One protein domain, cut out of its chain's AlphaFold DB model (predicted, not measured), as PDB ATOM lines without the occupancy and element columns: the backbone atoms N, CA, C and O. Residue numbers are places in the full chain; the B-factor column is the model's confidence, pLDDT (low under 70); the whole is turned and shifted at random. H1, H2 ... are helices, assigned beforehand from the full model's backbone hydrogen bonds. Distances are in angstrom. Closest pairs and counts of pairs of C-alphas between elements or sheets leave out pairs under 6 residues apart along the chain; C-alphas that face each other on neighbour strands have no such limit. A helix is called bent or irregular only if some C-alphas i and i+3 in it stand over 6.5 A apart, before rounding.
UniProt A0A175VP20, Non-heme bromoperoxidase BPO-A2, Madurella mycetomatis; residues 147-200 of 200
ATOM      1  N   SER A 147      54.348  59.187 132.257       85.25
ATOM      2  CA  SER A 147      55.300  60.049 132.980       85.25
ATOM      3  C   SER A 147      56.757  59.780 132.589       85.25
ATOM      4  O   SER A 147      57.625  60.610 132.846       85.25
ATOM      5  N   VAL A 148      57.028  58.612 132.004       88.38
ATOM      6  CA  VAL A 148      58.359  58.130 131.621       88.38
ATOM      7  C   VAL A 148      58.329  57.739 130.148       88.38
ATOM      8  O   VAL A 148      57.317  57.214 129.682       88.38
ATOM      9  N   SER A 149      59.418  57.987 129.421       88.48
ATOM     10  CA  SER A 149      59.562  57.553 128.031       88.48
ATOM     11  C   SER A 149      59.400  56.039 127.897       88.48
ATOM     12  O   SER A 149      60.052  55.276 128.610       88.48
ATOM     13  N   CYS A 150      58.584  55.618 126.940       90.21
ATOM     14  CA  CYS A 150      58.386  54.223 126.551       90.21
ATOM     15  C   CYS A 150      58.174  54.128 125.035       90.21
ATOM     16  O   CYS A 150      58.146  55.154 124.349       90.21
ATOM     17  N   ASP A 151      57.984  52.916 124.514       92.74
ATOM     18  CA  ASP A 151      57.739  52.693 123.085       92.74
ATOM     19  C   ASP A 151      56.487  53.443 122.591       92.74
ATOM     20  O   ASP A 151      56.489  54.003 121.493       92.74
ATOM     21  N   GLU A 152      55.433  53.526 123.413       91.24
ATOM     22  CA  GLU A 152      54.212  54.270 123.076       91.24
ATOM     23  C   GLU A 152      54.358  55.792 123.215       91.24
ATOM     24  O   GLU A 152      53.621  56.544 122.573       91.24
ATOM     25  N   CYS A 153      55.293  56.267 124.043       89.87
ATOM     26  CA  CYS A 153      55.532  57.695 124.244       89.87
ATOM     27  C   CYS A 153      57.027  58.026 124.365       89.87
ATOM     28  O   CYS A 153      57.507  58.366 125.449       89.87
ATOM     29  N   PRO A 154      57.776  58.017 123.247       89.74
ATOM     30  CA  PRO A 154      59.210  58.310 123.275       89.74
ATOM     31  C   PRO A 154      59.542  59.751 123.694       89.74
ATOM     32  O   PRO A 154      60.674  60.040 124.063       89.74
ATOM     33  N   GLY A 155      58.571  60.670 123.610       86.77
ATOM     34  CA  GLY A 155      58.736  62.085 123.960       86.77
ATOM     35  C   GLY A 155      58.523  62.419 125.441       86.77
ATOM     36  O   GLY A 155      58.707  63.576 125.819       86.77
ATOM     37  N   ALA A 156      58.111  61.453 126.267       87.19
ATOM     38  CA  ALA A 156      58.038  61.648 127.713       87.19
ATOM     39  C   ALA A 156      59.455  61.725 128.333       87.19
ATOM     40  O   ALA A 156      60.432  61.338 127.692       87.19
ATOM     41  N   PRO A 157      59.606  62.251 129.564       86.18
ATOM     42  CA  PRO A 157      60.905  62.327 130.230       86.18
ATOM     43  C   PRO A 157      61.588  60.960 130.355       86.18
ATOM     44  O   PRO A 157      60.953  59.979 130.741       86.18
ATOM     45  N   ALA A 158      62.889  60.904 130.073       89.63
ATOM     46  CA  ALA A 158      63.677  59.689 130.246       89.63
ATOM     47  C   ALA A 158      63.741  59.268 131.734       89.63
ATOM     48  O   ALA A 158      63.712  60.149 132.603       89.63
ATOM     49  N   PRO A 159      63.839  57.962 132.056       89.49
ATOM     50  CA  PRO A 159      63.931  57.477 133.438       89.49
ATOM     51  C   PRO A 159      65.011  58.188 134.267       89.49
ATOM     52  O   PRO A 159      64.785  58.525 135.426       89.49
ATOM     53  N   GLU A 160      66.146  58.519 133.648       90.40
ATOM     54  CA  GLU A 160      67.294  59.151 134.300       90.40
ATOM     55  C   GLU A 160      66.971  60.552 134.841       90.40
ATOM     56  O   GLU A 160      67.579  61.000 135.815       90.40
ATOM     57  N   ILE A 161      65.995  61.248 134.241       85.57
ATOM     58  CA  ILE A 161      65.506  62.542 134.739       85.57
ATOM     59  C   ILE A 161      64.838  62.342 136.105       85.57
ATOM     60  O   ILE A 161      65.088  63.114 137.032       85.57
ATOM     61  N   TRP A 162      64.033  61.289 136.249       86.20
ATOM     62  CA  TRP A 162      63.376  60.938 137.508       86.20
ATOM     63  C   TRP A 162      64.361  60.382 138.538       86.20
ATOM     64  O   TRP A 162      64.274  60.734 139.712       86.20
ATOM     65  N   ASP A 163      65.347  59.591 138.121       87.59
ATOM     66  CA  ASP A 163      66.395  59.111 139.028       87.59
ATOM     67  C   ASP A 163      67.249  60.263 139.565       87.59
ATOM     68  O   ASP A 163      67.530  60.337 140.764       87.59
ATOM     69  N   SER A 164      67.630  61.207 138.698       84.98
ATOM     70  CA  SER A 164      68.345  62.421 139.104       84.98
ATOM     71  C   SER A 164      67.513  63.254 140.078       84.98
ATOM     72  O   SER A 164      68.042  63.761 141.069       84.98
ATOM     73  N   LEU A 165      66.209  63.372 139.818       82.86
ATOM     74  CA  LEU A 165      65.260  64.042 140.696       82.86
ATOM     75  C   LEU A 165      65.224  63.381 142.081       82.86
ATOM     76  O   LEU A 165      65.433  64.048 143.093       82.86
ATOM     77  N   ILE A 166      65.024  62.065 142.138       84.11
ATOM     78  CA  ILE A 166      64.982  61.298 143.389       84.11
ATOM     79  C   ILE A 166      66.302  61.430 144.155       84.11
ATOM     80  O   ILE A 166      66.299  61.620 145.371       84.11
ATOM     81  N   ASN A 167      67.435  61.363 143.455       84.21
ATOM     82  CA  ASN A 167      68.743  61.511 144.078       84.21
ATOM     83  C   ASN A 167      68.960  62.914 144.645       84.21
ATOM     84  O   ASN A 167      69.515  63.019 145.734       84.21
ATOM     85  N   SER A 168      68.468  63.968 143.988       81.21
ATOM     86  CA  SER A 168      68.579  65.337 144.513       81.21
ATOM     87  C   SER A 168      67.896  65.513 145.878       81.21
ATOM     88  O   SER A 168      68.405  66.238 146.726       81.21
ATOM     89  N   PHE A 169      66.822  64.765 146.159       79.80
ATOM     90  CA  PHE A 169      66.181  64.774 147.481       79.80
ATOM     91  C   PHE A 169      66.943  64.021 148.567       79.80
ATOM     92  O   PHE A 169      66.658  64.193 149.751       79.80
ATOM     93  N   ARG A 170      67.889  63.162 148.185       81.73
ATOM     94  CA  ARG A 170      68.738  62.419 149.126       81.73
ATOM     95  C   ARG A 170      69.982  63.210 149.523       81.73
ATOM     96  O   ARG A 170      70.687  62.798 150.443       81.73
ATOM     97  N   LEU A 171      70.264  64.313 148.833       79.63
ATOM     98  CA  LEU A 171      71.384  65.196 149.132       79.63
ATOM     99  C   LEU A 171      71.030  66.170 150.265       79.63
ATOM    100  O   LEU A 171      69.866  66.423 150.573       79.63
ATOM    101  N   SER A 172      72.054  66.721 150.920       71.30
ATOM    102  CA  SER A 172      71.895  67.621 152.071       71.30
ATOM    103  C   SER A 172      71.181  68.939 151.744       71.30
ATOM    104  O   SER A 172      70.661  69.592 152.647       71.30
ATOM    105  N   ASP A 173      71.152  69.322 150.471       70.16
ATOM    106  CA  ASP A 173      70.536  70.529 149.915       70.16
ATOM    107  C   ASP A 173      69.144  70.278 149.309       70.16
ATOM    108  O   ASP A 173      68.576  71.163 148.677       70.16
ATOM    109  N   ALA A 174      68.528  69.116 149.568       68.21
ATOM    110  CA  ALA A 174      67.186  68.755 149.095       68.21
ATOM    111  C   ALA A 174      66.103  69.827 149.332       68.21
ATOM    112  O   ALA A 174      65.114  69.888 148.605       68.21
ATOM    113  N   LYS A 175      66.267  70.680 150.350       68.14
ATOM    114  CA  LYS A 175      65.341  71.787 150.646       68.14
ATOM    115  C   LYS A 175      65.376  72.886 149.582       68.14
ATOM    116  O   LYS A 175      64.340  73.486 149.310       68.14
ATOM    117  N   ASP A 176      66.527  73.096 148.953       71.02
ATOM    118  CA  ASP A 176      66.729  74.113 147.920       71.02
ATOM    119  C   ASP A 176      66.243  73.626 146.546       71.02
ATOM    120  O   ASP A 176      66.146  74.407 145.599       71.02
ATOM    121  N   PHE A 177      65.882  72.343 146.436       71.38
ATOM    122  CA  PHE A 177      65.416  71.713 145.206       71.38
ATOM    123  C   PHE A 177      64.291  72.504 144.525       71.38
ATOM    124  O   PHE A 177      64.372  72.798 143.333       71.38
ATOM    125  N   ILE A 178      63.240  72.863 145.275       68.20
ATOM    126  CA  ILE A 178      62.057  73.537 144.716       68.20
ATOM    127  C   ILE A 178      62.455  74.888 144.121       68.20
ATOM    128  O   ILE A 178      62.076  75.191 142.989       68.20
ATOM    129  N   ALA A 179      63.258  75.662 144.855       69.59
ATOM    130  CA  ALA A 179      63.780  76.949 144.414       69.59
ATOM    131  C   ALA A 179      64.595  76.807 143.118       69.59
ATOM    132  O   ALA A 179      64.350  77.505 142.136       69.59
ATOM    133  N   GLN A 180      65.515  75.841 143.074       71.11
ATOM    134  CA  GLN A 180      66.384  75.629 141.916       71.11
ATOM    135  C   GLN A 180      65.619  75.135 140.677       71.11
ATOM    136  O   GLN A 180      65.956  75.494 139.549       71.11
ATOM    137  N   GLN A 181      64.575  74.325 140.867       71.66
ATOM    138  CA  GLN A 181      63.901  73.609 139.777       71.66
ATOM    139  C   GLN A 181      62.617  74.278 139.302       71.66
ATOM    140  O   GLN A 181      62.153  73.984 138.197       71.66
ATOM    141  N   ALA A 182      62.069  75.231 140.065       69.09
ATOM    142  CA  ALA A 182      60.921  76.035 139.649       69.09
ATOM    143  C   ALA A 182      61.129  76.644 138.248       69.09
ATOM    144  O   ALA A 182      60.225  76.605 137.416       69.09
ATOM    145  N   HIS A 183      62.337  77.126 137.943       69.09
ATOM    146  CA  HIS A 183      62.679  77.659 136.620       69.09
ATOM    147  C   HIS A 183      62.485  76.645 135.483       69.09
ATOM    148  O   HIS A 183      61.913  76.985 134.443       69.09
ATOM    149  N   GLY A 184      62.923  75.400 135.692       70.30
ATOM    150  CA  GLY A 184      62.769  74.314 134.724       70.30
ATOM    151  C   GLY A 184      61.315  73.870 134.582       70.30
ATOM    152  O   GLY A 184      60.810  73.767 133.462       70.30
ATOM    153  N   ILE A 185      60.612  73.694 135.707       71.25
ATOM    154  CA  ILE A 185      59.198  73.281 135.750       71.25
ATOM    155  C   ILE A 185      58.314  74.269 134.985       71.25
ATOM    156  O   ILE A 185      57.454  73.865 134.204       71.25
ATOM    157  N   PHE A 186      58.538  75.569 135.176       75.35
ATOM    158  CA  PHE A 186      57.747  76.608 134.520       75.35
ATOM    159  C   PHE A 186      58.298  77.037 133.163       75.35
ATOM    160  O   PHE A 186      57.722  77.933 132.548       75.35
ATOM    161  N   ARG A 187      59.371  76.409 132.665       75.30
ATOM    162  CA  ARG A 187      59.990  76.739 131.374       75.30
ATOM    163  C   ARG A 187      60.228  78.241 131.219       75.30
ATOM    164  O   ARG A 187      59.775  78.863 130.254       75.30
ATOM    165  N   THR A 188      60.896  78.857 132.201       79.54
ATOM    166  CA  THR A 188      61.212  80.299 132.147       79.54
ATOM    167  C   THR A 188      62.121  80.646 130.965       79.54
ATOM    168  O   THR A 188      62.106  81.778 130.492       79.54
ATOM    169  N   ASP A 189      62.847  79.657 130.434       76.88
ATOM    170  CA  ASP A 189      63.590  79.731 129.171       76.88
ATOM    171  C   ASP A 189      62.699  80.055 127.958       76.88
ATOM    172  O   ASP A 189      63.163  80.681 127.010       76.88
ATOM    173  N   LEU A 190      61.412  79.692 127.998       81.87
ATOM    174  CA  LEU A 190      60.431  80.001 126.951       81.87
ATOM    175  C   LEU A 190      59.725  81.354 127.152       81.87
ATOM    176  O   LEU A 190      58.746  81.649 126.468       81.87
ATOM    177  N   GLY A 191      60.189  82.182 128.092       82.16
ATOM    178  CA  GLY A 191      59.595  83.489 128.390       82.16
ATOM    179  C   GLY A 191      58.409  83.447 129.358       82.16
ATOM    180  O   GLY A 191      57.765  84.474 129.588       82.16
ATOM    181  N   ASN A 192      58.125  82.290 129.963       79.40
ATOM    182  CA  ASN A 192      57.165  82.200 131.060       79.40
ATOM    183  C   ASN A 192      57.673  82.994 132.270       79.40
ATOM    184  O   ASN A 192      58.846  82.925 132.636       79.40
ATOM    185  N   ARG A 193      56.775  83.748 132.910       77.86
ATOM    186  CA  ARG A 193      57.095  84.548 134.097       77.86
ATOM    187  C   ARG A 193      56.642  83.819 135.351       77.86
ATOM    188  O   ARG A 193      55.473  83.461 135.471       77.86
ATOM    189  N   VAL A 194      57.566  83.657 136.286       72.50
ATOM    190  CA  VAL A 194      57.322  83.103 137.619       72.50
ATOM    191  C   VAL A 194      57.385  84.256 138.620       72.50
ATOM    192  O   VAL A 194      58.185  85.175 138.451       72.50
ATOM    193  N   GLY A 195      56.506  84.264 139.626       68.91
ATOM    194  CA  GLY A 195      56.532  85.302 140.658       68.91
ATOM    195  C   GLY A 195      57.832  85.235 141.461       68.91
ATOM    196  O   GLY A 195      58.299  84.143 141.764       68.91
ATOM    197  N   GLU A 196      58.398  86.381 141.854       69.48
ATOM    198  CA  GLU A 196      59.684  86.428 142.581       69.48
ATOM    199  C   GLU A 196      59.688  85.560 143.852       69.48
ATOM    200  O   GLU A 196      60.703  84.972 144.203       69.48
ATOM    201  N   ARG A 197      58.533  85.422 144.516       64.14
ATOM    202  CA  ARG A 197      58.360  84.598 145.727       64.14
ATOM    203  C   ARG A 197      58.068  83.119 145.468       64.14
ATOM    204  O   ARG A 197      57.895  82.373 146.419       64.14
ATOM    205  N   THR A 198      57.927  82.699 144.215       59.49
ATOM    206  CA  THR A 198      57.712  81.285 143.864       59.49
ATOM    207  C   THR A 198      59.036  80.510 143.824       59.49
ATOM    208  O   THR A 198      59.013  79.286 143.836       59.49
ATOM    209  N   VAL A 199      60.171  81.217 143.783       50.29
ATOM    210  CA  VAL A 199      61.529  80.660 143.644       50.29
ATOM    211  C   VAL A 199      62.357  80.797 144.939       50.29
ATOM    212  O   VAL A 199      63.452  80.261 145.013       50.29
ATOM    213  N   LEU A 200      61.867  81.518 145.955       40.81
ATOM    214  CA  LEU A 200      62.556  81.726 147.241       40.81
ATOM    215  C   LEU A 200      62.016  80.777 148.310       40.81
ATOM    216  O   LEU A 200      62.834  80.294 149.118       40.81
TER     217      LEU A 200
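Overview. This is residues 147 to 200 of the 200 residues of the protein "Non-heme bromoperoxidase BPO-A2" of Madurella mycetomatis (UniProt A0A175VP20). Two short helices, H1 and H2, make an open, flat V, with the tight link between them at its point. At the free end of H1, residues 147 to 158 make a loop, and beyond the free end of H2, residues 186 to 200 make a longer one that turns back toward H2. The printed part has 54 residues with two named helices, H1 then H2, and no named strand; the class is all helix, though under half of the residues, 22 of 54, are in named elements. The whole is loose, with a radius of gyration of the C-alphas of 13.5 A, and spans 39 by 31 by 13 A.

Along the chain. After residues 147 to 158, which hold no named element, H1 runs from residue 159 to 168, 14.4 A from first to last C-alpha. It begins with C-alpha 159 at (63.931, 57.477, 133.438). H2, residues 174 to 185, is the longest helix, 16.2 A from first to last C-alpha, and ends with C-alpha 185 at (59.198, 73.281, 135.750). H2 is irregular: C-alphas 175 and 178 are 7.0 A apart. Residues 186 to 200 follow with no named element.

Arrangement. H1 and H2 are close but not clearly touching, with 2 pairs of C-alphas within 8 A. Their closest C-alphas, those of Ser 168 and Ala 174, are 5.9 A apart. The helices run opposite ways at a steep tilt of 38 degrees, and their centres are 13.2 A apart. In H1 every O i to N i+4 pair is within hydrogen-bond range; in H2, 4 of 8 are.

Size, cuts and confidence. The two C-alphas farthest apart, those of Asp 151 and Arg 197, are 39.1 A from each other. The printed part has no cut, and Leu 200 is the chain's last residue. The mean pLDDT of the printed part is 77.7; it is under 70 at residues 174 to 175, 178 to 179, 182 to 183 and 195 to 200.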